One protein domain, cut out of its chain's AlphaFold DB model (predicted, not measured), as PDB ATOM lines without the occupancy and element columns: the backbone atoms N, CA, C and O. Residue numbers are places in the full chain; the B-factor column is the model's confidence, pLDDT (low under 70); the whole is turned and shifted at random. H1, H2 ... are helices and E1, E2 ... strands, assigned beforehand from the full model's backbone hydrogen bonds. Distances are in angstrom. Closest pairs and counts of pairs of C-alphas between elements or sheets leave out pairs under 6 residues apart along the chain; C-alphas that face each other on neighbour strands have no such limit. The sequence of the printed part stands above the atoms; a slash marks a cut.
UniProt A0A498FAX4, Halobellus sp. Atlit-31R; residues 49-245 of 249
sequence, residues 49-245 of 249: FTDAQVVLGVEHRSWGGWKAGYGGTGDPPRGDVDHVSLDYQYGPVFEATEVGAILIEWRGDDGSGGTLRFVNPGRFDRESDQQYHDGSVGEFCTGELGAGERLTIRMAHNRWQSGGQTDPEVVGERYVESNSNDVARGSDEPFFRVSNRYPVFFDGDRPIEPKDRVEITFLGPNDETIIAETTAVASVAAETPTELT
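AT A GLANCE: This is residues 49 to 245 of the 249 residues of a protein of Halobellus sp. Atlit-31R (UniProt A0A498FAX4). One twisted sheet folds over into a sandwich of two layers, partly face to face with their strands crossed: E1, E2, E5, E6, E7 and E8 make one layer, E3, E4, E9, E10 and E11 the other, and the two join where E1 pairs with E11. E12 pairs with the last residues of E1, and towards that end the long loop of residues 62 to 80 and the small helix H1 lie beyond the layers. The printed part has 197 residues, with twelve named strands, E1 to E12, and H1 between E6 and E7. The class is mostly strand, with under half of the residues in named elements; the sheet is branched and mixed. The whole is compact, with a radius of gyration of the C-alphas of 15.9 A and spans of 49 by 37 by 32 A.

HOW THE PARTS SIT: E1, residues 49 to 61, bends by 65 degrees at residue 56. On one side of it is E2, residues 81 to 90, in an antiparallel hairpin; N 53 and O 85, 2.9 A apart, are within hydrogen-bond range, as are the N and O pairs that follow. On the other side, both parallel to E1, are E11, residues 226 to 236, with N 56 and O 235 at 2.8 A, and E12, residues 242 to 244, with N 60 and O 242 at 2.8 A. Beyond E2, antiparallel pairs join it to E6, residues 150 to 156, N 84 and O 153 at 2.9 A; E6 to E7, residues 182 to 185, N 152 and O 184 at 2.8 A; E7 to E8, residues 189 to 194, a hairpin, N 183 and O 192 at 2.8 A; and E8 to E5, residues 140 to 142, N 141 and O 193 at 2.8 A. E11 bends by 51 degrees at residue 233. It forms an antiparallel hairpin with E10, residues 213 to 219, N 216 and O 230 at 2.8 A. Antiparallel pairs then join E10 to E3, residues 101 to 107, N 103 and O 217 at 2.8 A; E3 to E4, residues 113 to 119, a hairpin, N 104 and O 116 at 2.9 A; and E4 to E9, residues 200 to 204, N 117 and O 201 at 2.9 A. E4 and E7 are only just apart, their closest C-alphas 8.4 A from each other. H1, residues 168 to 171, is not on the sheet; it is too short for an O i to N i+4 pair, and its one O i to N i+3 pair is not within range.

IN THESE COORDINATES: E1 begins with C-alpha 49 at (-26.577, -14.872, -10.990) and is 27.6 A long; E2 measures 28.0 A and E11 28.4 A. E3 is 19.7 A, E4 19.9 A, E6 19.6 A and E10 19.3 A long. E12 ends with C-alpha 244 at (-28.720, 1.964, -29.914).

THE WHOLE: The two C-alphas farthest apart are those of Thr 73 and Pro 92, at 49.3 A. The printed part has no cut. The links E1 to E2, E4 to E5 and E6 to H1 are long. Mean pLDDT of the printed part is 92.6; residues 126 to 127 are under 70.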
ATOM      1  N   PHE A  49     -26.784 -16.256 -10.579       94.50
ATOM      2  CA  PHE A  49     -26.577 -14.872 -10.990       94.50
ATOM      3  C   PHE A  49     -26.376 -13.971  -9.772       94.50
ATOM      4  O   PHE A  49     -27.103 -14.085  -8.781       94.50
ATOM      5  N   THR A  50     -25.422 -13.053  -9.857       92.75
ATOM      6  CA  THR A  50     -25.177 -12.001  -8.864       92.75
ATOM      7  C   THR A  50     -25.257 -10.625  -9.514       92.75
ATOM      8  O   THR A  50     -25.453 -10.500 -10.724       92.75
ATOM      9  N   ASP A  51     -25.166  -9.584  -8.680       93.69
ATOM     10  CA  ASP A  51     -25.022  -8.191  -9.122       93.69
ATOM     11  C   ASP A  51     -26.093  -7.752 -10.130       93.69
ATOM     12  O   ASP A  51     -25.828  -6.996 -11.069       93.69
ATOM     13  N   ALA A  52     -27.319  -8.233  -9.902       97.31
ATOM     14  CA  ALA A  52     -28.478  -7.905 -10.705       97.31
ATOM     15  C   ALA A  52     -28.763  -6.400 -10.637       97.31
ATOM     16  O   ALA A  52     -28.954  -5.828  -9.561       97.31
ATOM     17  N   GLN A  53     -28.803  -5.757 -11.799       98.25
ATOM     18  CA  GLN A  53     -29.074  -4.332 -11.945       98.25
ATOM     19  C   GLN A  53     -30.195  -4.130 -12.952       98.25
ATOM     20  O   GLN A  53     -30.151  -4.693 -14.042       98.25
ATOM     21  N   VAL A  54     -31.169  -3.292 -12.600       98.62
ATOM     22  CA  VAL A  54     -32.178  -2.797 -13.538       98.62
ATOM     23  C   VAL A  54     -31.983  -1.295 -13.672       98.62
ATOM     24  O   VAL A  54     -32.158  -0.544 -12.706       98.62
ATOM     25  N   VAL A  55     -31.585  -0.867 -14.865       98.38
ATOM     26  CA  VAL A  55     -31.276   0.528 -15.175       98.38
ATOM     27  C   VAL A  55     -32.197   0.997 -16.292       98.38
ATOM     28  O   VAL A  55     -32.232   0.415 -17.371       98.38
ATOM     29  N   LEU A  56     -32.965   2.044 -16.012       98.00
ATOM     30  CA  LEU A  56     -34.021   2.535 -16.886       98.00
ATOM     31  C   LEU A  56     -33.498   3.608 -17.843       98.00
ATOM     32  O   LEU A  56     -32.842   4.562 -17.411       98.00
ATOM     33  N   GLY A  57     -33.860   3.468 -19.116       96.31
ATOM     34  CA  GLY A  57     -33.598   4.392 -20.208       96.31
ATOM     35  C   GLY A  57     -32.118   4.617 -20.486       96.31
ATOM     36  O   GLY A  57     -31.722   5.761 -20.702       96.31
ATOM     37  N   VAL A  58     -31.322   3.546 -20.454       96.12
ATOM     38  CA  VAL A  58     -29.877   3.567 -20.758       96.12
ATOM     39  C   VAL A  58     -29.636   3.941 -22.216       96.12
ATOM     40  O   VAL A  58     -28.718   4.694 -22.546       96.12
ATOM     41  N   GLU A  59     -30.489   3.427 -23.091       96.38
ATOM     42  CA  GLU A  59     -30.377   3.577 -24.531       96.38
ATOM     43  C   GLU A  59     -31.691   4.096 -25.111       96.38
ATOM     44  O   GLU A  59     -32.766   3.967 -24.517       96.38
ATOM     45  N   HIS A  60     -31.611   4.675 -26.299       94.62
ATOM     46  CA  HIS A  60     -32.773   4.931 -27.126       94.62
ATOM     47  C   HIS A  60     -32.617   4.281 -28.493       94.62
ATOM     48  O   HIS A  60     -31.521   4.187 -29.043       94.62
ATOM     49  N   ARG A  61     -33.732   3.865 -29.083       93.88
ATOM     50  CA  ARG A  61     -33.744   3.294 -30.434       93.88
ATOM     51  C   ARG A  61     -33.281   4.341 -31.465       93.88
ATOM     52  O   ARG A  61     -33.688   5.499 -31.388       93.88
ATOM     53  N   SER A  62     -32.498   3.934 -32.467       89.88
ATOM     54  CA  SER A  62     -31.924   4.823 -33.505       89.88
ATOM     55  C   SER A  62     -32.917   5.403 -34.523       89.88
ATOM     56  O   SER A  62     -32.563   6.203 -35.390       89.88
ATOM     57  N   TRP A  63     -34.193   5.029 -34.454       84.00
ATOM     58  CA  TRP A  63     -35.221   5.588 -35.330       84.00
ATOM     59  C   TRP A  63     -35.666   6.983 -34.865       84.00
ATOM     60  O   TRP A  63     -35.936   7.210 -33.691       84.00
ATOM     61  N   GLY A  64     -35.848   7.928 -35.791       75.38
ATOM     62  CA  GLY A  64     -36.168   9.325 -35.449       75.38
ATOM     63  C   GLY A  64     -37.498   9.562 -34.708       75.38
ATOM     64  O   GLY A  64     -37.740  10.675 -34.250       75.38
ATOM     65  N   GLY A  65     -38.360   8.545 -34.591       80.56
ATOM     66  CA  GLY A  65     -39.652   8.619 -33.900       80.56
ATOM     67  C   GLY A  65     -39.605   8.291 -32.406       80.56
ATOM     68  O   GLY A  65     -40.621   8.458 -31.734       80.56
ATOM     69  N   TRP A  66     -38.455   7.855 -31.874       84.62
ATOM     70  CA  TRP A  66     -38.357   7.372 -30.494       84.62
ATOM     71  C   TRP A  66     -38.761   8.417 -29.456       84.62
ATOM     72  O   TRP A  66     -39.266   8.028 -28.422       84.62
ATOM     73  N   LYS A  67     -38.579   9.718 -29.732       89.69
ATOM     74  CA  LYS A  67     -38.910  10.829 -28.822       89.69
ATOM     75  C   LYS A  67     -40.100  11.691 -29.248       89.69
ATOM     76  O   LYS A  67     -40.268  12.796 -28.738       89.69
ATOM     77  N   ALA A  68     -40.899  11.247 -30.214       88.69
ATOM     78  CA  ALA A  68     -41.953  12.069 -30.811       88.69
ATOM     79  C   ALA A  68     -43.062  12.494 -29.821       88.69
ATOM     80  O   ALA A  68     -43.616  13.581 -29.956       88.69
ATOM     81  N   GLY A  69     -43.353  11.674 -28.811       84.88
ATOM     82  CA  GLY A  69     -44.283  11.968 -27.715       84.88
ATOM     83  C   GLY A  69     -43.684  12.821 -26.589       84.88
ATOM     84  O   GLY A  69     -44.384  13.176 -25.642       84.88
ATOM     85  N   TYR A  70     -42.397  13.175 -26.654       90.62
ATOM     86  CA  TYR A  70     -41.759  13.998 -25.631       90.62
ATOM     87  C   TYR A  70     -42.017  15.491 -25.867       90.62
ATOM     88  O   TYR A  70     -41.535  16.086 -26.826       90.62
ATOM     89  N   GLY A  71     -42.749  16.124 -24.946       84.25
ATOM     90  CA  GLY A  71     -43.124  17.542 -25.039       84.25
ATOM     91  C   GLY A  71     -42.026  18.555 -24.678       84.25
ATOM     92  O   GLY A  71     -42.300  19.755 -24.641       84.25
ATOM     93  N   GLY A  72     -40.811  18.105 -24.353       83.75
ATOM     94  CA  GLY A  72     -39.689  18.977 -23.998       83.75
ATOM     95  C   GLY A  72     -38.865  19.434 -25.205       83.75
ATOM     96  O   GLY A  72     -38.961  18.899 -26.305       83.75
ATOM     97  N   THR A  73     -38.003  20.429 -24.997       80.69
ATOM     98  CA  THR A  73     -36.986  20.807 -25.988       80.69
ATOM     99  C   THR A  73     -35.762  19.904 -25.836       80.69
ATOM    100  O   THR A  73     -35.124  19.944 -24.787       80.69
ATOM    101  N   GLY A  74     -35.397  19.146 -26.872       81.56
ATOM    102  CA  GLY A  74     -34.193  18.301 -26.870       81.56
ATOM    103  C   GLY A  74     -34.501  16.805 -26.849       81.56
ATOM    104  O   GLY A  74     -35.435  16.364 -27.522       81.56
ATOM    105  N   ASP A  75     -33.672  16.034 -26.147       84.62
ATOM    106  CA  ASP A  75     -33.880  14.602 -25.914       84.62
ATOM    107  C   ASP A  75     -34.590  14.363 -24.569       84.62
ATOM    108  O   ASP A  75     -34.384  15.132 -23.623       84.62
ATOM    109  N   PRO A  76     -35.432  13.320 -24.472       88.19
ATOM    110  CA  PRO A  76     -35.987  12.834 -23.218       88.19
ATOM    111  C   PRO A  76     -34.930  12.624 -22.122       88.19
ATOM    112  O   PRO A  76     -33.799  12.237 -22.414       88.19
ATOM    113  N   PRO A  77     -35.301  12.792 -20.838       87.38
ATOM    114  CA  PRO A  77     -34.381  12.605 -19.711       87.38
ATOM    115  C   PRO A  77     -33.959  11.144 -19.496       87.38
ATOM    116  O   PRO A  77     -33.028  10.889 -18.742       87.38
ATOM    117  N   ARG A  78     -34.669  10.197 -20.114       91.75
ATOM    118  CA  ARG A  78     -34.376   8.763 -20.117       91.75
ATOM    119  C   ARG A  78     -34.704   8.208 -21.495       91.75
ATOM    120  O   ARG A  78     -35.667   8.669 -22.112       91.75
ATOM    121  N   GLY A  79     -33.918   7.246 -21.956       94.75
ATOM    122  CA  GLY A  79     -34.136   6.571 -23.224       94.75
ATOM    123  C   GLY A  79     -35.405   5.726 -23.213       94.75
ATOM    124  O   GLY A  79     -36.184   5.759 -22.255       94.75
ATOM    125  N   ASP A  80     -35.630   5.000 -24.302       95.25
ATOM    126  CA  ASP A  80     -36.759   4.082 -24.441       95.25
ATOM    127  C   ASP A  80     -36.374   2.600 -24.436       95.25
ATOM    128  O   ASP A  80     -37.211   1.752 -24.745       95.25
ATOM    129  N   VAL A  81     -35.128   2.307 -24.056       97.25
ATOM    130  CA  VAL A  81     -34.594   0.964 -23.847       97.25
ATOM    131  C   VAL A  81     -34.024   0.859 -22.431       97.25
ATOM    132  O   VAL A  81     -33.069   1.549 -22.059       97.25
ATOM    133  N   ASP A  82     -34.630  -0.024 -21.646       98.06
ATOM    134  CA  ASP A  82     -34.216  -0.367 -20.289       98.06
ATOM    135  C   ASP A  82     -33.272  -1.572 -20.316       98.06
ATOM    136  O   ASP A  82     -33.395  -2.456 -21.168       98.06
ATOM    137  N   HIS A  83     -32.326  -1.623 -19.378       98.25
ATOM    138  CA  HIS A  83     -31.360  -2.713 -19.257       98.25
ATOM    139  C   HIS A  83     -31.573  -3.486 -17.965       98.25
ATOM    140  O   HIS A  83     -31.603  -2.907 -16.877       98.25
ATOM    141  N   VAL A  84     -31.609  -4.810 -18.076       98.62
ATOM    142  CA  VAL A  84     -31.374  -5.720 -16.953       98.62
ATOM    143  C   VAL A  84     -30.014  -6.360 -17.152       98.62
ATOM    144  O   VAL A  84     -29.787  -7.011 -18.163       98.62
ATOM    145  N   SER A  85     -29.104  -6.186 -16.201       98.19
ATOM    146  CA  SER A  85     -27.767  -6.774 -16.257       98.19
ATOM    147  C   SER A  85     -27.512  -7.707 -15.085       98.19
ATOM    148  O   SER A  85     -27.774  -7.328 -13.947       98.19
ATOM    149  N   LEU A  86     -26.965  -8.889 -15.357       97.25
ATOM    150  CA  LEU A  86     -26.728  -9.951 -14.379       97.25
ATOM    151  C   LEU A  86     -25.329 -10.540 -14.584       97.25
ATOM    152  O   LEU A  86     -24.969 -10.856 -15.717       97.25
ATOM    153  N   ASP A  87     -24.566 -10.740 -13.514       97.12
ATOM    154  CA  ASP A  87     -23.265 -11.410 -13.589       97.12
ATOM    155  C   ASP A  87     -23.435 -12.906 -13.316       97.12
ATOM    156  O   ASP A  87     -23.970 -13.309 -12.280       97.12
ATOM    157  N   TYR A  88     -23.013 -13.756 -14.254       95.69
ATOM    158  CA  TYR A  88     -23.125 -15.201 -14.099       95.69
ATOM    159  C   TYR A  88     -21.967 -15.731 -13.258       95.69
ATOM    160  O   TYR A  88     -20.873 -15.981 -13.751       95.69
ATOM    161  N   GLN A  89     -22.179 -15.868 -11.953       93.00
ATOM    162  CA  GLN A  89     -21.093 -16.077 -11.000       93.00
ATOM    163  C   GLN A  89     -20.616 -17.533 -10.929       93.00
ATOM    164  O   GLN A  89     -19.421 -17.781 -10.738       93.00
ATOM    165  N   TYR A  90     -21.542 -18.491 -11.011       87.88
ATOM    166  CA  TYR A  90     -21.258 -19.913 -10.812       87.88
ATOM    167  C   TYR A  90     -22.261 -20.809 -11.551       87.88
ATOM    168  O   TYR A  90     -23.456 -20.510 -11.599       87.88
ATOM    169  N   GLY A  91     -21.756 -21.931 -12.063       88.00
ATOM    170  CA  GLY A  91     -22.521 -23.025 -12.657       88.00
ATOM    171  C   GLY A  91     -21.832 -23.602 -13.902       88.00
ATOM    172  O   GLY A  91     -20.713 -23.187 -14.230       88.00
ATOM    173  N   PRO A  92     -22.456 -24.588 -14.569       90.94
ATOM    174  CA  PRO A  92     -21.983 -25.101 -15.853       90.94
ATOM    175  C   PRO A  92     -22.126 -24.032 -16.946       90.94
ATOM    176  O   PRO A  92     -22.732 -22.991 -16.729       90.94
ATOM    177  N   VAL A  93     -21.592 -24.282 -18.144       93.81
ATOM    178  CA  VAL A  93     -21.922 -23.427 -19.296       93.81
ATOM    179  C   VAL A  93     -23.444 -23.392 -19.444       93.81
ATOM    180  O   VAL A  93     -24.095 -24.436 -19.417       93.81
ATOM    181  N   PHE A  94     -24.011 -22.189 -19.511       92.56
ATOM    182  CA  PHE A  94     -25.447 -22.005 -19.626       92.56
ATOM    183  C   PHE A  94     -25.797 -21.823 -21.098       92.56
ATOM    184  O   PHE A  94     -25.543 -20.762 -21.668       92.56
ATOM    185  N   GLU A  95     -26.345 -22.858 -21.727       92.31
ATOM    186  CA  GLU A  95     -26.743 -22.770 -23.126       92.31
ATOM    187  C   GLU A  95     -28.096 -22.063 -23.233       92.31
ATOM    188  O   GLU A  95     -29.047 -22.368 -22.510       92.31
ATOM    189  N   ALA A  96     -28.220 -21.143 -24.186       91.69
ATOM    190  CA  ALA A  96     -29.483 -20.473 -24.479       91.69
ATOM    191  C   ALA A  96     -30.630 -21.469 -24.744       91.69
ATOM    192  O   ALA A  96     -31.764 -21.220 -24.353       91.69
ATOM    193  N   THR A  97     -30.344 -22.620 -25.355       89.12
ATOM    194  CA  THR A  97     -31.296 -23.716 -25.636       89.12
ATOM    195  C   THR A  97     -31.921 -24.330 -24.379       89.12
ATOM    196  O   THR A  97     -33.020 -24.881 -24.452       89.12
ATOM    197  N   GLU A  98     -31.261 -24.216 -23.225       91.44
ATOM    198  CA  GLU A  98     -31.774 -24.697 -21.940       91.44
ATOM    199  C   GLU A  98     -32.819 -23.754 -21.340       91.44
ATOM    200  O   GLU A  98     -33.587 -24.151 -20.463       91.44
ATOM    201  N   VAL A  99     -32.872 -22.509 -21.810       93.31
ATOM    202  CA  VAL A  99     -33.838 -21.510 -21.365       93.31
ATOM    203  C   VAL A  99     -35.039 -21.549 -22.289       93.31
ATOM    204  O   VAL A  99     -34.919 -21.338 -23.486       93.31
ATOM    205  N   GLY A 100     -36.224 -21.786 -21.749       93.06
ATOM    206  CA  GLY A 100     -37.470 -21.657 -22.489       93.06
ATOM    207  C   GLY A 100     -37.948 -20.217 -22.609       93.06
ATOM    208  O   GLY A 100     -38.384 -19.776 -23.678       93.06
ATOM    209  N   ALA A 101     -37.825 -19.474 -21.513       95.50
ATOM    210  CA  ALA A 101     -38.126 -18.055 -21.451       95.50
ATOM    211  C   ALA A 101     -37.422 -17.382 -20.269       95.50
ATOM    212  O   ALA A 101     -37.082 -18.031 -19.280       95.50
ATOM    213  N   ILE A 102     -37.276 -16.065 -20.358       97.50
ATOM    214  CA  ILE A 102     -36.890 -15.191 -19.254       97.50
ATOM    215  C   ILE A 102     -38.106 -14.337 -18.905       97.50
ATOM    216  O   ILE A 102     -38.677 -13.671 -19.773       97.50
ATOM    217  N   LEU A 103     -38.522 -14.397 -17.646       98.12
ATOM    218  CA  LEU A 103     -39.567 -13.562 -17.072       98.12
ATOM    219  C   LEU A 103     -38.936 -12.414 -16.297       98.12
ATOM    220  O   LEU A 103     -37.997 -12.622 -15.532       98.12
ATOM    221  N   ILE A 104     -39.464 -11.215 -16.505       98.62
ATOM    222  CA  ILE A 104     -39.075 -10.002 -15.795       98.62
ATOM    223  C   ILE A 104     -40.347  -9.436 -15.188       98.62
ATOM    224  O   ILE A 104     -41.179  -8.870 -15.896       98.62
ATOM    225  N   GLU A 105     -40.518  -9.629 -13.888       98.62
ATOM    226  CA  GLU A 105     -41.706  -9.223 -13.141       98.62
ATOM    227  C   GLU A 105     -41.353  -8.050 -12.238       98.62
ATOM    228  O   GLU A 105     -40.314  -8.059 -11.584       98.62
ATOM    229  N   TRP A 106     -42.193  -7.019 -12.183       98.62
ATOM    230  CA  TRP A 106     -41.956  -5.877 -11.303       98.62
ATOM    231  C   TRP A 106     -43.183  -5.498 -10.501       98.62
ATOM    232  O   TRP A 106     -44.329  -5.680 -10.918       98.62
ATOM    233  N   ARG A 107     -42.915  -4.922  -9.330       98.44
ATOM    234  CA  ARG A 107     -43.940  -4.422  -8.428       98.44
ATOM    235  C   ARG A 107     -43.491  -3.145  -7.733       98.44
ATOM    236  O   ARG A 107     -42.419  -3.105  -7.122       98.44
ATOM    237  N   GLY A 108     -44.349  -2.135  -7.799       96.75
ATOM    238  CA  GLY A 108     -44.219  -0.891  -7.054       96.75
ATOM    239  C   GLY A 108     -44.841  -0.968  -5.660       96.75
ATOM    240  O   GLY A 108     -45.657  -1.843  -5.351       96.75
ATOM    241  N   ASP A 109     -44.490   0.002  -4.816       94.50
ATOM    242  CA  ASP A 109     -45.035   0.138  -3.456       94.50
ATOM    243  C   ASP A 109     -46.546   0.438  -3.445       94.50
ATOM    244  O   ASP A 109     -47.233   0.185  -2.455       94.50
ATOM    245  N   ASP A 110     -47.076   0.964  -4.551       92.50
ATOM    246  CA  ASP A 110     -48.503   1.221  -4.771       92.50
ATOM    247  C   ASP A 110     -49.290  -0.030  -5.206       92.50
ATOM    248  O   ASP A 110     -50.510   0.023  -5.358       92.50
ATOM    249  N   GLY A 111     -48.604  -1.164  -5.374       92.56
ATOM    250  CA  GLY A 111     -49.183  -2.425  -5.816       92.56
ATOM    251  C   GLY A 111     -49.344  -2.558  -7.329       92.56
ATOM    252  O   GLY A 111     -49.695  -3.655  -7.760       92.56
ATOM    253  N   SER A 112     -49.058  -1.508  -8.106       96.19
ATOM    254  CA  SER A 112     -48.988  -1.591  -9.566       96.19
ATOM    255  C   SER A 112     -47.755  -2.382  -9.998       96.19
ATOM    256  O   SER A 112     -46.756  -2.462  -9.275       96.19
ATOM    257  N   GLY A 113     -47.816  -2.980 -11.179       97.19
ATOM    258  CA  GLY A 113     -46.716  -3.788 -11.674       97.19
ATOM    259  C   GLY A 113     -46.998  -4.373 -13.042       97.19
ATOM    260  O   GLY A 113     -47.907  -3.939 -13.751       97.19
ATOM    261  N   GLY A 114     -46.208  -5.374 -13.390       97.81
ATOM    262  CA  GLY A 114     -46.384  -6.118 -14.619       97.81
ATOM    263  C   GLY A 114     -45.321  -7.182 -14.797       97.81
ATOM    264  O   GLY A 114     -44.482  -7.416 -13.928       97.81
ATOM    265  N   THR A 115     -45.396  -7.831 -15.946       98.00
ATOM    266  CA  THR A 115     -44.494  -8.873 -16.393       98.00
ATOM    267  C   THR A 115     -44.131  -8.650 -17.854       98.00
ATOM    268  O   THR A 115     -44.944  -8.204 -18.671       98.00
ATOM    269  N   LEU A 116     -42.882  -8.955 -18.176       97.88
ATOM    270  CA  LEU A 116     -42.369  -9.016 -19.530       97.88
ATOM    271  C   LEU A 116     -41.720 -10.378 -19.746       97.88
ATOM    272  O   LEU A 116     -40.837 -10.788 -18.992       97.88
ATOM    273  N   ARG A 117     -42.144 -11.073 -20.801       96.25
ATOM    274  CA  ARG A 117     -41.608 -12.383 -21.172       96.25
ATOM    275  C   ARG A 117     -40.785 -12.306 -22.451       96.25
ATOM    276  O   ARG A 117     -41.327 -12.009 -23.516       96.25
ATOM    277  N   PHE A 118     -39.517 -12.696 -22.349       95.00
ATOM    278  CA  PHE A 118     -38.646 -13.016 -23.478       95.00
ATOM    279  C   PHE A 118     -38.665 -14.522 -23.708       95.00
ATOM    280  O   PHE A 118     -38.120 -15.282 -22.913       95.00
ATOM    281  N   VAL A 119     -39.305 -14.980 -24.779       91.75
ATOM    282  CA  VAL A 119     -39.306 -16.403 -25.156       91.75
ATOM    283  C   VAL A 119     -38.031 -16.728 -25.928       91.75
ATOM    284  O   VAL A 119     -37.560 -15.883 -26.678       91.75
ATOM    285  N   ASN A 120     -37.474 -17.927 -25.766       90.62
ATOM    286  CA  ASN A 120     -36.290 -18.355 -26.512       90.62
ATOM    287  C   ASN A 120     -36.493 -18.238 -28.040       90.62
ATOM    288  O   ASN A 120     -37.469 -18.800 -28.549       90.62
ATOM    289  N   PRO A 121     -35.554 -17.612 -28.780       85.81
ATOM    290  CA  PRO A 121     -35.621 -17.497 -30.232       85.81
ATOM    291  C   PRO A 121     -35.776 -18.802 -31.010       85.81
ATOM    292  O   PRO A 121     -36.435 -18.827 -32.043       85.81
ATOM    293  N   GLY A 122     -35.250 -19.912 -30.494       83.94
ATOM    294  CA  GLY A 122     -35.413 -21.243 -31.081       83.94
ATOM    295  C   GLY A 122     -36.848 -21.782 -31.058       83.94
ATOM    296  O   GLY A 122     -37.107 -22.836 -31.634       83.94
ATOM    297  N   ARG A 123     -37.784 -21.090 -30.397       83.38
ATOM    298  CA  ARG A 123     -39.220 -21.410 -30.400       83.38
ATOM    299  C   ARG A 123     -40.031 -20.542 -31.355       83.38
ATOM    300  O   ARG A 123     -41.245 -20.716 -31.434       83.38
ATOM    301  N   PHE A 124     -39.380 -19.608 -32.033       82.62
ATOM    302  CA  PHE A 124     -40.014 -18.804 -33.055       82.62
ATOM    303  C   PHE A 124     -39.899 -19.476 -34.424       82.62
ATOM    304  O   PHE A 124     -39.046 -20.322 -34.693       82.62
ATOM    305  N   ASP A 125     -40.754 -19.036 -35.324       75.25
ATOM    306  CA  ASP A 125     -40.728 -19.292 -36.747       75.25
ATOM    307  C   ASP A 125     -40.967 -17.972 -37.497       75.25
ATOM    308  O   ASP A 125     -41.046 -16.891 -36.913       75.25
ATOM    309  N   ARG A 126     -41.063 -18.035 -38.826       66.12
ATOM    310  CA  ARG A 126     -41.206 -16.825 -39.649       66.12
ATOM    311  C   ARG A 126     -42.541 -16.112 -39.449       66.12
ATOM    312  O   ARG A 126     -42.630 -14.963 -39.879       66.12
ATOM    313  N   GLU A 127     -43.528 -16.782 -38.864       68.75
ATOM    314  CA  GLU A 127     -44.909 -16.323 -38.707       68.75
ATOM    315  C   GLU A 127     -45.281 -16.122 -37.236       68.75
ATOM    316  O   GLU A 127     -46.445 -15.878 -36.940       68.75
ATOM    317  N   SER A 128     -44.311 -16.210 -36.322       80.50
ATOM    318  CA  SER A 128     -44.572 -16.136 -34.891       80.50
ATOM    319  C   SER A 128     -45.304 -14.855 -34.538       80.50
ATOM    320  O   SER A 128     -44.836 -13.756 -34.848       80.50
ATOM    321  N   ASP A 129     -46.453 -15.039 -33.889       75.38
ATOM    322  CA  ASP A 129     -47.361 -13.959 -33.541       75.38
ATOM    323  C   ASP A 129     -46.630 -12.890 -32.723       75.38
ATOM    324  O   ASP A 129     -45.986 -13.161 -31.704       75.38
ATOM    325  N   GLN A 130     -46.765 -11.652 -33.180       82.69
ATOM    326  CA  GLN A 130     -46.410 -10.454 -32.436       82.69
ATOM    327  C   GLN A 130     -47.711  -9.809 -31.948       82.69
ATOM    328  O   GLN A 130     -48.739  -9.848 -32.623       82.69
ATOM    329  N   GLN A 131     -47.689  -9.228 -30.754       85.50
ATOM    330  CA  GLN A 131     -48.865  -8.666 -30.097       85.50
ATOM    331  C   GLN A 131     -49.364  -7.387 -30.786       85.50
ATOM    332  O   GLN A 131     -50.576  -7.166 -30.836       85.50
ATOM    333  N   TYR A 132     -48.464  -6.543 -31.308       86.50
ATOM    334  CA  TYR A 132     -48.836  -5.239 -31.892       86.50
ATOM    335  C   TYR A 132     -48.504  -5.056 -33.373       86.50
ATOM    336  O   TYR A 132     -49.017  -4.124 -33.996       86.50
ATOM    337  N   HIS A 133     -47.638  -5.894 -33.936       87.12
ATOM    338  CA  HIS A 133     -47.118  -5.728 -35.289       87.12
ATOM    339  C   HIS A 133     -47.386  -6.967 -36.136       87.12
ATOM    340  O   HIS A 133     -47.308  -8.083 -35.644       87.12
ATOM    341  N   ASP A 134     -47.604  -6.775 -37.434       83.00
ATOM    342  CA  ASP A 134     -47.604  -7.878 -38.392       83.00
ATOM    343  C   ASP A 134     -46.202  -8.000 -38.996       83.00
ATOM    344  O   ASP A 134     -45.656  -7.028 -39.531       83.00
ATOM    345  N   GLY A 135     -45.596  -9.185 -38.945       75.69
ATOM    346  CA  GLY A 135     -44.326  -9.409 -39.625       75.69
ATOM    347  C   GLY A 135     -43.517 -10.581 -39.104       75.69
ATOM    348  O   GLY A 135     -43.812 -11.178 -38.076       75.69
ATOM    349  N   SER A 136     -42.446 -10.876 -39.837       82.56
ATOM    350  CA  SER A 136     -41.505 -11.924 -39.465       82.56
ATOM    351  C   SER A 136     -40.491 -11.419 -38.447       82.56
ATOM    352  O   SER A 136     -39.953 -10.322 -38.593       82.56
ATOM    353  N   VAL A 137     -40.187 -12.250 -37.461       86.06
ATOM    354  CA  VAL A 137     -39.153 -12.026 -36.437       86.06
ATOM    355  C   VAL A 137     -37.719 -12.138 -36.989       86.06
ATOM    356  O   VAL A 137     -36.799 -11.565 -36.412       86.06
ATOM    357  N   GLY A 138     -37.536 -12.762 -38.161       86.56
ATOM    358  CA  GLY A 138     -36.255 -12.818 -38.877       86.56
ATOM    359  C   GLY A 138     -35.410 -14.064 -38.585       86.56
ATOM    360  O   GLY A 138     -35.949 -15.135 -38.320       86.56
ATOM    361  N   GLU A 139     -34.091 -13.928 -38.732       88.38
ATOM    362  CA  GLU A 139     -33.093 -14.919 -38.303       88.38
ATOM    363  C   GLU A 139     -32.939 -14.893 -36.779       88.38
ATOM    364  O   GLU A 139     -33.203 -13.868 -36.152       88.38
ATOM    365  N   PHE A 140     -32.516 -16.012 -36.191       87.62
ATOM    366  CA  PHE A 140     -32.367 -16.186 -34.749       87.62
ATOM    367  C   PHE A 140     -30.945 -16.586 -34.402       87.62
ATOM    368  O   PHE A 140     -30.396 -17.507 -35.006       87.62
ATOM    369  N   CYS A 141     -30.399 -15.952 -33.371       90.69
ATOM    370  CA  CYS A 141     -29.070 -16.240 -32.865       90.69
ATOM    371  C   CYS A 141     -29.133 -16.561 -31.384       90.69
ATOM    372  O   CYS A 141     -29.721 -15.826 -30.585       90.69
ATOM    373  N   THR A 142     -28.514 -17.684 -31.042       93.12
ATOM    374  CA  THR A 142     -28.377 -18.158 -29.674       93.12
ATOM    375  C   THR A 142     -26.910 -18.355 -29.336       93.12
ATOM    376  O   THR A 142     -26.098 -18.641 -30.216       93.12
ATOM    377  N   GLY A 143     -26.579 -18.216 -28.058       93.88
ATOM    378  CA  GLY A 143     -25.215 -18.375 -27.566       93.88
ATOM    379  C   GLY A 143     -25.148 -19.151 -26.261       93.88
ATOM    380  O   GLY A 143     -26.131 -19.721 -25.787       93.88
ATOM    381  N   GLU A 144     -23.962 -19.151 -25.675       95.56
ATOM    382  CA  GLU A 144     -23.657 -19.820 -24.417       95.56
ATOM    383  C   GLU A 144     -23.077 -18.799 -23.444       95.56
ATOM    384  O   GLU A 144     -22.280 -17.955 -23.848       95.56
ATOM    385  N   LEU A 145     -23.468 -18.864 -22.175       95.56
ATOM    386  CA  LEU A 145     -22.980 -17.969 -21.132       95.56
ATOM    387  C   LEU A 145     -22.061 -18.738 -20.177       95.56
ATOM    388  O   LEU A 145     -22.473 -19.699 -19.521       95.56
ATOM    389  N   GLY A 146     -20.803 -18.317 -20.108       94.56
ATOM    390  CA  GLY A 146     -19.794 -18.877 -19.217       94.56
ATOM    391  C   GLY A 146     -19.753 -18.178 -17.858       94.56
ATOM    392  O   GLY A 146     -20.066 -16.995 -17.736       94.56
ATOM    393  N   ALA A 147     -19.337 -18.899 -16.814       94.06
ATOM    394  CA  ALA A 147     -19.135 -18.294 -15.499       94.06
ATOM    395  C   ALA A 147     -18.096 -17.155 -15.570       94.06
ATOM    396  O   ALA A 147     -17.022 -17.304 -16.155       94.06
ATOM    397  N   GLY A 148     -18.413 -16.024 -14.945       93.56
ATOM    398  CA  GLY A 148     -17.676 -14.766 -15.014       93.56
ATOM    399  C   GLY A 148     -18.145 -13.819 -16.124       93.56
ATOM    400  O   GLY A 148     -17.684 -12.679 -16.157       93.56
ATOM    401  N   GLU A 149     -19.041 -14.250 -17.016       97.06
ATOM    402  CA  GLU A 149     -19.628 -13.380 -18.037       97.06
ATOM    403  C   GLU A 149     -20.861 -12.632 -17.517       97.06
ATOM    404  O   GLU A 149     -21.590 -13.103 -16.640       97.06
ATOM    405  N   ARG A 150     -21.107 -11.456 -18.100       97.31
ATOM    406  CA  ARG A 150     -22.305 -10.651 -17.856       97.31
ATOM    407  C   ARG A 150     -23.349 -10.936 -18.926       97.31
ATOM    408  O   ARG A 150     -23.004 -11.014 -20.104       97.31
ATOM    409  N   LEU A 151     -24.605 -11.033 -18.513       97.94
ATOM    410  CA  LEU A 151     -25.775 -11.035 -19.380       97.94
ATOM    411  C   LEU A 151     -26.452  -9.660 -19.317       97.94
ATOM    412  O   LEU A 151     -26.623  -9.120 -18.223       97.94
ATOM    413  N   THR A 152     -26.879  -9.126 -20.456       98.19
ATOM    414  CA  THR A 152     -27.648  -7.879 -20.557       98.19
ATOM    415  C   THR A 152     -28.906  -8.119 -21.379       98.19
ATOM    416  O   THR A 152     -28.829  -8.477 -22.547       98.19
ATOM    417  N   ILE A 153     -30.069  -7.914 -20.772       98.38
ATOM    418  CA  ILE A 153     -31.378  -7.964 -21.424       98.38
ATOM    419  C   ILE A 153     -31.781  -6.525 -21.744       98.38
ATOM    420  O   ILE A 153     -31.903  -5.704 -20.827       98.38
ATOM    421  N   ARG A 154     -31.996  -6.220 -23.024       98.25
ATOM    422  CA  ARG A 154     -32.485  -4.918 -23.489       98.25
ATOM    423  C   ARG A 154     -33.988  -4.976 -23.716       98.25
ATOM    424  O   ARG A 154     -34.484  -5.872 -24.396       98.25
ATOM    425  N   MET A 155     -34.716  -4.020 -23.147       98.12
ATOM    426  CA  MET A 155     -36.179  -3.994 -23.146       98.12
ATOM    427  C   MET A 155     -36.693  -2.645 -23.648       98.12
ATOM    428  O   MET A 155     -36.610  -1.634 -22.955       98.12
ATOM    429  N   ALA A 156     -37.243  -2.620 -24.856       96.62
ATOM    430  CA  ALA A 156     -37.788  -1.430 -25.486       96.62
ATOM    431  C   ALA A 156     -39.245  -1.182 -25.080       96.62
ATOM    432  O   ALA A 156     -40.088  -2.085 -25.096       96.62
ATOM    433  N   HIS A 157     -39.566   0.077 -24.798       95.62
ATOM    434  CA  HIS A 157     -40.913   0.519 -24.454       95.62
ATOM    435  C   HIS A 157     -41.365   1.707 -25.309       95.62
ATOM    436  O   HIS A 157     -40.564   2.451 -25.873       95.62
ATOM    437  N   ASN A 158     -42.670   1.943 -25.387       95.31
ATOM    438  CA  ASN A 158     -43.246   2.960 -26.273       95.31
ATOM    439  C   ASN A 158     -43.439   4.353 -25.646       95.31
ATOM    440  O   ASN A 158     -43.937   5.229 -26.339       95.31
ATOM    441  N   ARG A 159     -43.046   4.588 -24.386       92.56
ATOM    442  CA  ARG A 159     -43.328   5.817 -23.602       92.56
ATOM    443  C   ARG A 159     -43.203   7.148 -24.357       92.56
ATOM    444  O   ARG A 159     -43.971   8.072 -24.123       92.56
ATOM    445  N   TRP A 160     -42.215   7.263 -25.234       92.06
ATOM    446  CA  TRP A 160     -41.902   8.499 -25.952       92.06
ATOM    447  C   TRP A 160     -42.308   8.473 -27.427       92.06
ATOM    448  O   TRP A 160     -41.977   9.385 -28.181       92.06
ATOM    449  N   GLN A 161     -43.015   7.437 -27.857       92.50
ATOM    450  CA  GLN A 161     -43.472   7.289 -29.224       92.50
ATOM    451  C   GLN A 161     -44.711   8.158 -29.478       92.50
ATOM    452  O   GLN A 161     -45.513   8.405 -28.586       92.50
ATOM    453  N   SER A 162     -44.865   8.602 -30.724       90.00
ATOM    454  CA  SER A 162     -46.118   9.145 -31.247       90.00
ATOM    455  C   SER A 162     -46.355   8.565 -32.638       90.00
ATOM    456  O   SER A 162     -45.422   8.430 -33.436       90.00
ATOM    457  N   GLY A 163     -47.598   8.191 -32.918       87.31
ATOM    458  CA  GLY A 163     -48.016   7.464 -34.105       87.31
ATOM    459  C   GLY A 163     -47.614   5.983 -34.115       87.31
ATOM    460  O   GLY A 163     -46.881   5.475 -33.264       87.31
ATOM    461  N   GLY A 164     -48.089   5.277 -35.144       87.94
ATOM    462  CA  GLY A 164     -47.844   3.843 -35.334       87.94
ATOM    463  C   GLY A 164     -48.771   2.941 -34.512       87.94
ATOM    464  O   GLY A 164     -49.647   3.411 -33.792       87.94
ATOM    465  N   GLN A 165     -48.592   1.625 -34.648       89.38
ATOM    466  CA  GLN A 165     -49.443   0.616 -33.991       89.38
ATOM    467  C   GLN A 165     -49.250   0.573 -32.468       89.38
ATOM    468  O   GLN A 165     -50.173   0.225 -31.739       89.38
ATOM    469  N   THR A 166     -48.069   0.970 -31.991       92.69
ATOM    470  CA  THR A 166     -47.699   0.982 -30.569       92.69
ATOM    471  C   THR A 166     -47.681   2.379 -29.956       92.69
ATOM    472  O   THR A 166     -46.975   2.600 -28.977       92.69
ATOM    473  N   ASP A 167     -48.416   3.339 -30.515       93.06
ATOM    474  CA  ASP A 167     -48.568   4.661 -29.898       93.06
ATOM    475  C   ASP A 167     -49.151   4.526 -28.470       93.06
ATOM    476  O   ASP A 167     -50.189   3.869 -28.308       93.06
ATOM    477  N   PRO A 168     -48.534   5.124 -27.430       94.31
ATOM    478  CA  PRO A 168     -49.111   5.184 -26.091       94.31
ATOM    479  C   PRO A 168     -50.527   5.768 -26.032       94.31
ATOM    480  O   PRO A 168     -51.281   5.423 -25.131       94.31
ATOM    481  N   GLU A 169     -50.952   6.605 -26.977       93.75
ATOM    482  CA  GLU A 169     -52.343   7.075 -27.031       93.75
ATOM    483  C   GLU A 169     -53.330   5.975 -27.463       93.75
ATOM    484  O   GLU A 169     -54.518   6.040 -27.143       93.75
ATOM    485  N   VAL A 170     -52.851   4.953 -28.178       93.25
ATOM    486  CA  VAL A 170     -53.663   3.847 -28.708       93.25
ATOM    487  C   VAL A 170     -53.649   2.658 -27.760       93.25
ATOM    488  O   VAL A 170     -54.696   2.076 -27.473       93.25
ATOM    489  N   VAL A 171     -52.462   2.288 -27.282       93.81
ATOM    490  CA  VAL A 171     -52.269   1.106 -26.438       93.81
ATOM    491  C   VAL A 171     -51.813   1.470 -25.022       93.81
ATOM    492  O   VAL A 171     -51.713   0.606 -24.175       93.81
ATOM    493  N   GLY A 172     -51.571   2.722 -24.664       95.06
ATOM    494  CA  GLY A 172     -50.958   3.044 -23.367       95.06
ATOM    495  C   GLY A 172     -49.460   2.734 -23.330       95.06
ATOM    496  O   GLY A 172     -48.908   2.108 -24.239       95.06
ATOM    497  N   GLU A 173     -48.791   3.182 -22.272       95.56
ATOM    498  CA  GLU A 173     -47.368   2.901 -22.069       95.56
ATOM    499  C   GLU A 173     -47.144   1.420 -21.743       95.56
ATOM    500  O   GLU A 173     -47.777   0.874 -20.843       95.56
ATOM    501  N   ARG A 174     -46.243   0.763 -22.477       96.38
ATOM    502  CA  ARG A 174     -45.927  -0.665 -22.340       96.38
ATOM    503  C   ARG A 174     -44.581  -1.006 -22.981       96.38
ATOM    504  O   ARG A 174     -44.067  -0.249 -23.812       96.38
ATOM    505  N   TYR A 175     -44.030  -2.162 -22.622       97.19
ATOM    506  CA  TYR A 175     -42.972  -2.791 -23.415       97.19
ATOM    507  C   TYR A 175     -43.560  -3.354 -24.712       97.19
ATOM    508  O   TYR A 175     -44.700  -3.823 -24.729       97.19
ATOM    509  N   VAL A 176     -42.810  -3.260 -25.810       95.88
ATOM    510  CA  VAL A 176     -43.307  -3.550 -27.166       95.88
ATOM    511  C   VAL A 176     -42.284  -4.318 -27.988       95.88
ATOM    512  O   VAL A 176     -41.091  -4.281 -27.680       95.88
ATOM    513  N   GLU A 177     -42.715  -4.982 -29.064       93.75
ATOM    514  CA  GLU A 177     -41.786  -5.674 -29.958       93.75
ATOM    515  C   GLU A 177     -40.892  -4.675 -30.688       93.75
ATOM    516  O   GLU A 177     -41.324  -3.656 -31.249       93.75
ATOM    517  N   SER A 178     -39.606  -4.991 -30.702       93.31
ATOM    518  CA  SER A 178     -38.571  -4.108 -31.209       93.31
ATOM    519  C   SER A 178     -37.375  -4.923 -31.662       93.31
ATOM    520  O   SER A 178     -37.088  -5.975 -31.103       93.31
ATOM    521  N   ASN A 179     -36.650  -4.424 -32.656       91.12
ATOM    522  CA  ASN A 179     -35.334  -4.948 -33.029       91.12
ATOM    523  C   ASN A 179     -34.217  -4.503 -32.073       91.12
ATOM    524  O   ASN A 179     -33.072  -4.903 -32.218       91.12
ATOM    525  N   SER A 180     -34.562  -3.680 -31.086       94.25
ATOM    526  CA  SER A 180     -33.698  -3.309 -29.963       94.25
ATOM    527  C   SER A 180     -33.943  -4.144 -28.706       94.25
ATOM    528  O   SER A 180     -33.325  -3.882 -27.681       94.25
ATOM    529  N   ASN A 181     -34.871  -5.099 -28.765       96.19
ATOM    530  CA  ASN A 181     -35.052  -6.091 -27.714       96.19
ATOM    531  C   ASN A 181     -34.106  -7.254 -27.988       96.19
ATOM    532  O   ASN A 181     -34.181  -7.860 -29.058       96.19
ATOM    533  N   ASP A 182     -33.262  -7.593 -27.026       96.69
ATOM    534  CA  ASP A 182     -32.402  -8.764 -27.114       96.69
ATOM    535  C   ASP A 182     -31.868  -9.174 -25.741       96.69
ATOM    536  O   ASP A 182     -32.101  -8.519 -24.722       96.69
ATOM    537  N   VAL A 183     -31.144 -10.287 -25.729       97.56
ATOM    538  CA  VAL A 183     -30.315 -10.711 -24.613       97.56
ATOM    539  C   VAL A 183     -28.908 -10.918 -25.142       97.56
ATOM    540  O   VAL A 183     -28.666 -11.801 -25.968       97.56
ATOM    541  N   ALA A 184     -27.987 -10.104 -24.657       97.19
ATOM    542  CA  ALA A 184     -26.587 -10.118 -25.024       97.19
ATOM    543  C   ALA A 184     -25.725 -10.668 -23.883       97.19
ATOM    544  O   ALA A 184     -26.102 -10.612 -22.712       97.19
ATOM    545  N   ARG A 185     -24.544 -11.174 -24.226       95.88
ATOM    546  CA  ARG A 185     -23.516 -11.628 -23.290       95.88
ATOM    547  C   ARG A 185     -22.192 -10.909 -23.535       95.88
ATOM    548  O   ARG A 185     -21.914 -10.445 -24.644       95.88
ATOM    549  N   GLY A 186     -21.355 -10.850 -22.503       92.38
ATOM    550  CA  GLY A 186     -20.009 -10.286 -22.603       92.38
ATOM    551  C   GLY A 186     -20.041  -8.833 -23.086       92.38
ATOM    552  O   GLY A 186     -20.628  -7.980 -22.427       92.38
ATOM    553  N   SER A 187     -19.406  -8.550 -24.228       88.19
ATOM    554  CA  SER A 187     -19.311  -7.205 -24.811       88.19
ATOM    555  C   SER A 187     -20.331  -6.914 -25.919       88.19
ATOM    556  O   SER A 187     -20.053  -6.015 -26.707       88.19
ATOM    557  N   ASP A 188     -21.448  -7.655 -25.980       94.56
ATOM    558  CA  ASP A 188     -22.562  -7.568 -26.959       94.56
ATOM    559  C   ASP A 188     -22.712  -8.763 -27.930       94.56
ATOM    560  O   ASP A 188     -23.309  -8.660 -29.006       94.56
ATOM    561  N   GLU A 189     -22.209  -9.937 -27.550       96.00
ATOM    562  CA  GLU A 189     -22.439 -11.170 -28.310       96.00
ATOM    563  C   GLU A 189     -23.858 -11.712 -28.056       96.00
ATOM    564  O   GLU A 189     -24.399 -11.518 -26.967       96.00
ATOM    565  N   PRO A 190     -24.498 -12.397 -29.019       95.25
ATOM    566  CA  PRO A 190     -25.876 -12.849 -28.854       95.25
ATOM    567  C   PRO A 190     -25.990 -13.979 -27.820       95.25
ATOM    568  O   PRO A 190     -25.263 -14.970 -27.878       95.25
ATOM    569  N   PHE A 191     -26.960 -13.858 -26.911       96.12
ATOM    570  CA  PHE A 191     -27.487 -14.975 -26.122       96.12
ATOM    571  C   PHE A 191     -28.895 -15.346 -26.594       96.12
ATOM    572  O   PHE A 191     -29.111 -16.496 -26.955       96.12
ATOM    573  N   PHE A 192     -29.800 -14.364 -26.687       95.19
ATOM    574  CA  PHE A 192     -31.060 -14.422 -27.434       95.19
ATOM    575  C   PHE A 192     -31.158 -13.199 -28.341       95.19
ATOM    576  O   PHE A 192     -31.363 -12.086 -27.861       95.19
ATOM    577  N   ARG A 193     -31.057 -13.380 -29.655       94.00
ATOM    578  CA  ARG A 193     -31.170 -12.269 -30.604       94.00
ATOM    579  C   ARG A 193     -31.963 -12.682 -31.830       94.00
ATOM    580  O   ARG A 193     -31.937 -13.846 -32.226       94.00
ATOM    581  N   VAL A 194     -32.671 -11.722 -32.416       91.81
ATOM    582  CA  VAL A 194     -33.367 -11.899 -33.689       91.81
ATOM    583  C   VAL A 194     -32.973 -10.785 -34.656       91.81
ATOM    584  O   VAL A 194     -32.640  -9.688 -34.219       91.81
ATOM    585  N   SER A 195     -33.018 -11.041 -35.963       90.19
ATOM    586  CA  SER A 195     -32.584 -10.063 -36.973       90.19
ATOM    587  C   SER A 195     -33.635  -8.994 -37.307       90.19
ATOM    588  O   SER A 195     -33.351  -8.071 -38.071       90.19
ATOM    589  N   ASN A 196     -34.873  -9.138 -36.822       90.38
ATOM    590  CA  ASN A 196     -35.927  -8.129 -36.948       90.38
ATOM    591  C   ASN A 196     -36.527  -7.801 -35.571       90.38
ATOM    592  O   ASN A 196     -35.771  -7.527 -34.650       90.38
ATOM    593  N   ARG A 197     -37.855  -7.771 -35.390       90.75
ATOM    594  CA  ARG A 197     -38.468  -7.436 -34.093       90.75
ATOM    595  C   ARG A 197     -38.544  -8.658 -33.190       90.75
ATOM    596  O   ARG A 197     -39.173  -9.644 -33.558       90.75
ATOM    597  N   TYR A 198     -37.963  -8.561 -31.998       92.75
ATOM    598  CA  TYR A 198     -38.111  -9.582 -30.970       92.75
ATOM    599  C   TYR A 198     -39.536  -9.531 -30.403       92.75
ATOM    600  O   TYR A 198     -39.931  -8.477 -29.878       92.75
ATOM    601  N   PRO A 199     -40.302 -10.632 -30.473       91.31
ATOM    602  CA  PRO A 199     -41.632 -10.694 -29.895       91.31
ATOM    603  C   PRO A 199     -41.526 -10.747 -28.370       91.31
ATOM    604  O   PRO A 199     -40.793 -11.561 -27.806       91.31
ATOM    605  N   VAL A 200     -42.271  -9.885 -27.691       93.19
ATOM    606  CA  VAL A 200     -42.345  -9.871 -26.230       93.19
ATOM    607  C   VAL A 200     -43.797  -9.956 -25.799       93.19
ATOM    608  O   VAL A 200     -44.671  -9.391 -26.452       93.19
ATOM    609  N   PHE A 201     -44.053 -10.641 -24.687       93.38
ATOM    610  CA  PHE A 201     -45.381 -10.659 -24.079       93.38
ATOM    611  C   PHE A 201     -45.360  -9.770 -22.850       93.38
ATOM    612  O   PHE A 201     -44.701 -10.093 -21.860       93.38
ATOM    613  N   PHE A 202     -46.051  -8.640 -22.951       96.06
ATOM    614  CA  PHE A 202     -46.247  -7.708 -21.852       96.06
ATOM    615  C   PHE A 202     -47.645  -7.889 -21.262       96.06
ATOM    616  O   PHE A 202     -48.637  -7.873 -21.998       96.06
ATOM    617  N   ASP A 203     -47.713  -7.988 -19.940       95.62
ATOM    618  CA  ASP A 203     -48.955  -7.910 -19.174       95.62
ATOM    619  C   ASP A 203     -48.733  -7.056 -17.922       95.62
ATOM    620  O   ASP A 203     -47.677  -7.130 -17.299       95.62
ATOM    621  N   GLY A 204     -49.698  -6.217 -17.557       95.12
ATOM    622  CA  GLY A 204     -49.583  -5.312 -16.411       95.12
ATOM    623  C   GLY A 204     -50.050  -3.884 -16.674       95.12
ATOM    624  O   GLY A 204     -50.503  -3.528 -17.762       95.12
ATOM    625  N   ASP A 205     -49.932  -3.060 -15.635       94.81
ATOM    626  CA  ASP A 205     -50.533  -1.725 -15.582       94.81
ATOM    627  C   ASP A 205     -49.655  -0.641 -16.222       94.81
ATOM    628  O   ASP A 205     -50.162   0.369 -16.713       94.81
ATOM    629  N   ARG A 206     -48.329  -0.813 -16.164       95.88
ATOM    630  CA  ARG A 206     -47.327   0.168 -16.618       95.88
ATOM    631  C   ARG A 206     -45.947  -0.474 -16.774       95.88
ATOM    632  O   ARG A 206     -45.689  -1.451 -16.077       95.88
ATOM    633  N   PRO A 207     -45.026   0.096 -17.574       97.31
ATOM    634  CA  PRO A 207     -43.616  -0.292 -17.565       97.31
ATOM    635  C   PRO A 207     -42.956  -0.116 -16.188       97.31
ATOM    636  O   PRO A 207     -43.527   0.494 -15.274       97.31
ATOM    637  N   ILE A 208     -41.720  -0.611 -16.065       98.00
ATOM    638  CA  ILE A 208     -40.915  -0.454 -14.849       98.00
ATOM    639  C   ILE A 208     -40.704   1.042 -14.570       98.00
ATOM    640  O   ILE A 208     -40.427   1.846 -15.467       98.00
ATOM    641  N   GLU A 209     -40.834   1.413 -13.301       97.06
ATOM    642  CA  GLU A 209     -40.529   2.742 -12.789       97.06
ATOM    643  C   GLU A 209     -39.428   2.672 -11.719       97.06
ATOM    644  O   GLU A 209     -39.161   1.615 -11.138       97.06
ATOM    645  N   PRO A 210     -38.738   3.793 -11.445       97.12
ATOM    646  CA  PRO A 210     -37.688   3.820 -10.439       97.12
ATOM    647  C   PRO A 210     -38.204   3.348  -9.080       97.12
ATOM    648  O   PRO A 210     -39.255   3.801  -8.626       97.12
ATOM    649  N   LYS A 211     -37.389   2.543  -8.392       97.88
ATOM    650  CA  LYS A 211     -37.654   1.902  -7.091       97.88
ATOM    651  C   LYS A 211     -38.579   0.691  -7.125       97.88
ATOM    652  O   LYS A 211     -38.741   0.074  -6.072       97.88
ATOM    653  N   ASP A 212     -39.118   0.309  -8.278       98.62
ATOM    654  CA  ASP A 212     -39.802  -0.976  -8.380       98.62
ATOM    655  C   ASP A 212     -38.851  -2.112  -7.993       98.62
ATOM    656  O   ASP A 212     -37.667  -2.117  -8.355       98.62
ATOM    657  N   ARG A 213     -39.386  -3.094  -7.266       98.50
ATOM    658  CA  ARG A 213     -38.713  -4.376  -7.079       98.50
ATOM    659  C   ARG A 213     -38.922  -5.192  -8.342       98.50
ATOM    660  O   ARG A 213     -40.066  -5.379  -8.741       98.50
ATOM    661  N   VAL A 214     -37.831  -5.681  -8.916       98.75
ATOM    662  CA  VAL A 214     -37.835  -6.493 -10.131       98.75
ATOM    663  C   VAL A 214     -37.318  -7.885  -9.801       98.75
ATOM    664  O   VAL A 214     -36.273  -8.019  -9.161       98.75
ATOM    665  N   GLU A 215     -38.050  -8.902 -10.224       98.62
ATOM    666  CA  GLU A 215     -37.686 -10.311 -10.177       98.62
ATOM    667  C   GLU A 215     -37.387 -10.790 -11.598       98.62
ATOM    668  O   GLU A 215     -38.099 -10.448 -12.544       98.62
ATOM    669  N   ILE A 216     -36.286 -11.521 -11.752       98.50
ATOM    670  CA  ILE A 216     -35.809 -12.023 -13.033       98.50
ATOM    671  C   ILE A 216     -35.675 -13.532 -12.927       98.50
ATOM    672  O   ILE A 216     -34.819 -14.030 -12.191       98.50
ATOM    673  N   THR A 217     -36.489 -14.240 -13.702       97.81
ATOM    674  CA  THR A 217     -36.660 -15.689 -13.587       97.81
ATOM    675  C   THR A 217     -36.382 -16.359 -14.924       97.81
ATOM    676  O   THR A 217     -37.048 -16.105 -15.926       97.81
ATOM    677  N   PHE A 218     -35.391 -17.246 -14.940       96.69
ATOM    678  CA  PHE A 218     -35.048 -18.078 -16.088       96.69
ATOM    679  C   PHE A 218     -35.817 -19.387 -15.991       96.69
ATOM    680  O   PHE A 218     -35.630 -20.158 -15.048       96.69
ATOM    681  N   LEU A 219     -36.667 -19.653 -16.976       95.69
ATOM    682  CA  LEU A 219     -37.475 -20.863 -17.045       95.69
ATOM    683  C   LEU A 219     -36.848 -21.896 -17.983       95.69
ATOM    684  O   LEU A 219     -36.264 -21.539 -19.001       95.69
ATOM    685  N   GLY A 220     -37.013 -23.174 -17.646       93.94
ATOM    686  CA  GLY A 220     -36.555 -24.342 -18.402       93.94
ATOM    687  C   GLY A 220     -37.200 -24.492 -19.782       93.94
ATOM    688  O   GLY A 220     -38.151 -23.779 -20.097       93.94
ATOM    689  N   PRO A 221     -36.782 -25.486 -20.589       90.50
ATOM    690  CA  PRO A 221     -37.221 -25.651 -21.978       90.50
ATOM    691  C   PRO A 221     -38.702 -25.972 -22.183       90.50
ATOM    692  O   PRO A 221     -39.136 -26.009 -23.330       90.50
ATOM    693  N   ASN A 222     -39.482 -26.178 -21.122       88.25
ATOM    694  CA  ASN A 222     -40.943 -26.333 -21.176       88.25
ATOM    695  C   ASN A 222     -41.678 -25.282 -20.331       88.25
ATOM    696  O   ASN A 222     -42.881 -25.377 -20.149       88.25
ATOM    697  N   ASP A 223     -40.960 -24.300 -19.788       90.00
ATOM    698  CA  ASP A 223     -41.486 -23.220 -18.947       90.00
ATOM    699  C   ASP A 223     -42.043 -23.658 -17.578       90.00
ATOM    700  O   ASP A 223     -42.625 -22.853 -16.857       90.00
ATOM    701  N   GLU A 224     -41.828 -24.919 -17.191       88.44
ATOM    702  CA  GLU A 224     -42.348 -25.512 -15.947       88.44
ATOM    703  C   GLU A 224     -41.341 -25.510 -14.785       88.44
ATOM    704  O   GLU A 224     -41.714 -25.715 -13.633       88.44
ATOM    705  N   THR A 225     -40.049 -25.336 -15.072       92.81
ATOM    706  CA  THR A 225     -38.971 -25.409 -14.072       92.81
ATOM    707  C   THR A 225     -38.231 -24.085 -14.003       92.81
ATOM    708  O   THR A 225     -37.840 -23.558 -15.038       92.81
ATOM    709  N   ILE A 226     -37.997 -23.575 -12.796       94.56
ATOM    710  CA  ILE A 226     -37.126 -22.417 -12.577       94.56
ATOM    711  C   ILE A 226     -35.675 -22.906 -12.591       94.56
ATOM    712  O   ILE A 226     -35.300 -23.763 -11.793       94.56
ATOM    713  N   ILE A 227     -34.872 -22.378 -13.514       92.75
ATOM    714  CA  ILE A 227     -33.440 -22.685 -13.641       92.75
ATOM    715  C   ILE A 227     -32.613 -21.754 -12.756       92.75
ATOM    716  O   ILE A 227     -31.646 -22.180 -12.127       92.75
ATOM    717  N   ALA A 228     -32.976 -20.473 -12.744       93.19
ATOM    718  CA  ALA A 228     -32.318 -19.443 -11.962       93.19
ATOM    719  C   ALA A 228     -33.293 -18.300 -11.689       93.19
ATOM    720  O   ALA A 228     -34.176 -18.019 -12.500       93.19
ATOM    721  N   GLU A 229     -33.097 -17.630 -10.563       95.44
ATOM    722  CA  GLU A 229     -33.914 -16.508 -10.121       95.44
ATOM    723  C   GLU A 229     -33.018 -15.496  -9.411       95.44
ATOM    724  O   GLU A 229     -32.080 -15.863  -8.696       95.44
ATOM    725  N   THR A 230     -33.284 -14.214  -9.627       96.75
ATOM    726  CA  THR A 230     -32.621 -13.129  -8.909       96.75
ATOM    727  C   THR A 230     -33.524 -11.907  -8.833       96.75
ATOM    728  O   THR A 230     -34.531 -11.810  -9.532       96.75
ATOM    729  N   THR A 231     -33.178 -10.962  -7.965       97.94
ATOM    730  CA  THR A 231     -33.967  -9.745  -7.766       97.94
ATOM    731  C   THR A 231     -33.084  -8.511  -7.761       97.94
ATOM    732  O   THR A 231     -31.926  -8.552  -7.345       97.94
ATOM    733  N   ALA A 232     -33.653  -7.393  -8.194       98.44
ATOM    734  CA  ALA A 232     -33.012  -6.089  -8.201       98.44
ATOM    735  C   ALA A 232     -34.031  -4.985  -7.890       98.44
ATOM    736  O   ALA A 232     -35.237  -5.219  -7.791       98.44
ATOM    737  N   VAL A 233     -33.534  -3.763  -7.715       98.50
ATOM    738  CA  VAL A 233     -34.365  -2.563  -7.596       98.50
ATOM    739  C   VAL A 233     -34.060  -1.658  -8.777       98.50
ATOM    740  O   VAL A 233     -32.894  -1.368  -9.048       98.50
ATOM    741  N   ALA A 234     -35.104  -1.214  -9.467       98.44
ATOM    742  CA  ALA A 234     -34.961  -0.368 -10.637       98.44
ATOM    743  C   ALA A 234     -34.429   1.024 -10.277       98.44
ATOM    744  O   ALA A 234     -34.863   1.663  -9.313       98.44
ATOM    745  N   SER A 235     -33.509   1.525 -11.092       98.00
ATOM    746  CA  SER A 235     -32.929   2.862 -10.974       98.00
ATOM    747  C   SER A 235     -32.860   3.530 -12.343       98.00
ATOM    748  O   SER A 235     -32.877   2.850 -13.359       98.00
ATOM    749  N   VAL A 236     -32.821   4.860 -12.400       96.94
ATOM    750  CA  VAL A 236     -32.673   5.581 -13.678       96.94
ATOM    751  C   VAL A 236     -31.197   5.657 -14.042       96.94
ATOM    752  O   VAL A 236     -30.368   5.865 -13.151       96.94
ATOM    753  N   ALA A 237     -30.877   5.540 -15.331       94.62
ATOM    754  CA  ALA A 237     -29.543   5.848 -15.830       94.62
ATOM    755  C   ALA A 237     -29.109   7.257 -15.381       94.62
ATOM    756  O   ALA A 237     -29.861   8.225 -15.483       94.62
ATOM    757  N   ALA A 238     -27.892   7.376 -14.847       90.31
ATOM    758  CA  ALA A 238     -27.350   8.669 -14.424       90.31
ATOM    759  C   ALA A 238     -26.866   9.518 -15.612       90.31
ATOM    760  O   ALA A 238     -26.743  10.738 -15.500       90.31
ATOM    761  N   GLU A 239     -26.557   8.858 -16.724       88.69
ATOM    762  CA  GLU A 239     -25.992   9.454 -17.927       88.69
ATOM    763  C   GLU A 239     -27.072   9.720 -18.978       88.69
ATOM    764  O   GLU A 239     -28.197   9.228 -18.892       88.69
ATOM    765  N   THR A 240     -26.728  10.535 -19.975       89.25
ATOM    766  CA  THR A 240     -27.609  10.771 -21.120       89.25
ATOM    767  C   THR A 240     -27.793   9.471 -21.907       89.25
ATOM    768  O   THR A 240     -26.796   8.787 -22.145       89.25
ATOM    769  N   PRO A 241     -29.024   9.145 -22.344       92.56
ATOM    770  CA  PRO A 241     -29.273   7.935 -23.112       92.56
ATOM    771  C   PRO A 241     -28.434   7.909 -24.387       92.56
ATOM    772  O   PRO A 241     -28.337   8.917 -25.090       92.56
ATOM    773  N   THR A 242     -27.844   6.758 -24.687       94.06
ATOM    774  CA  THR A 242     -27.062   6.570 -25.914       94.06
ATOM    775  C   THR A 242     -27.923   5.987 -27.026       94.06
ATOM    776  O   THR A 242     -28.885   5.265 -26.771       94.06
ATOM    777  N   GLU A 243     -27.613   6.318 -28.276       95.06
ATOM    778  CA  GLU A 243     -28.327   5.735 -29.408       95.06
ATOM    779  C   GLU A 243     -27.916   4.271 -29.600       95.06
ATOM    780  O   GLU A 243     -26.738   3.970 -29.797       95.06
ATOM    781  N   LEU A 244     -28.897   3.373 -29.603       94.88
ATOM    782  CA  LEU A 244     -28.720   1.964 -29.914       94.88
ATOM    783  C   LEU A 244     -29.027   1.716 -31.389       94.88
ATOM    784  O   LEU A 244     -30.173   1.822 -31.844       94.88
ATOM    785  N   THR A 245     -27.994   1.312 -32.125       92.75
ATOM    786  CA  THR A 245     -28.185   0.617 -33.399       92.75
ATOM    787  C   THR A 245     -28.579  -0.827 -33.091       92.75
ATOM    788  O   THR A 245     -27.868  -1.463 -32.316       92.75
TER     789      THR A 245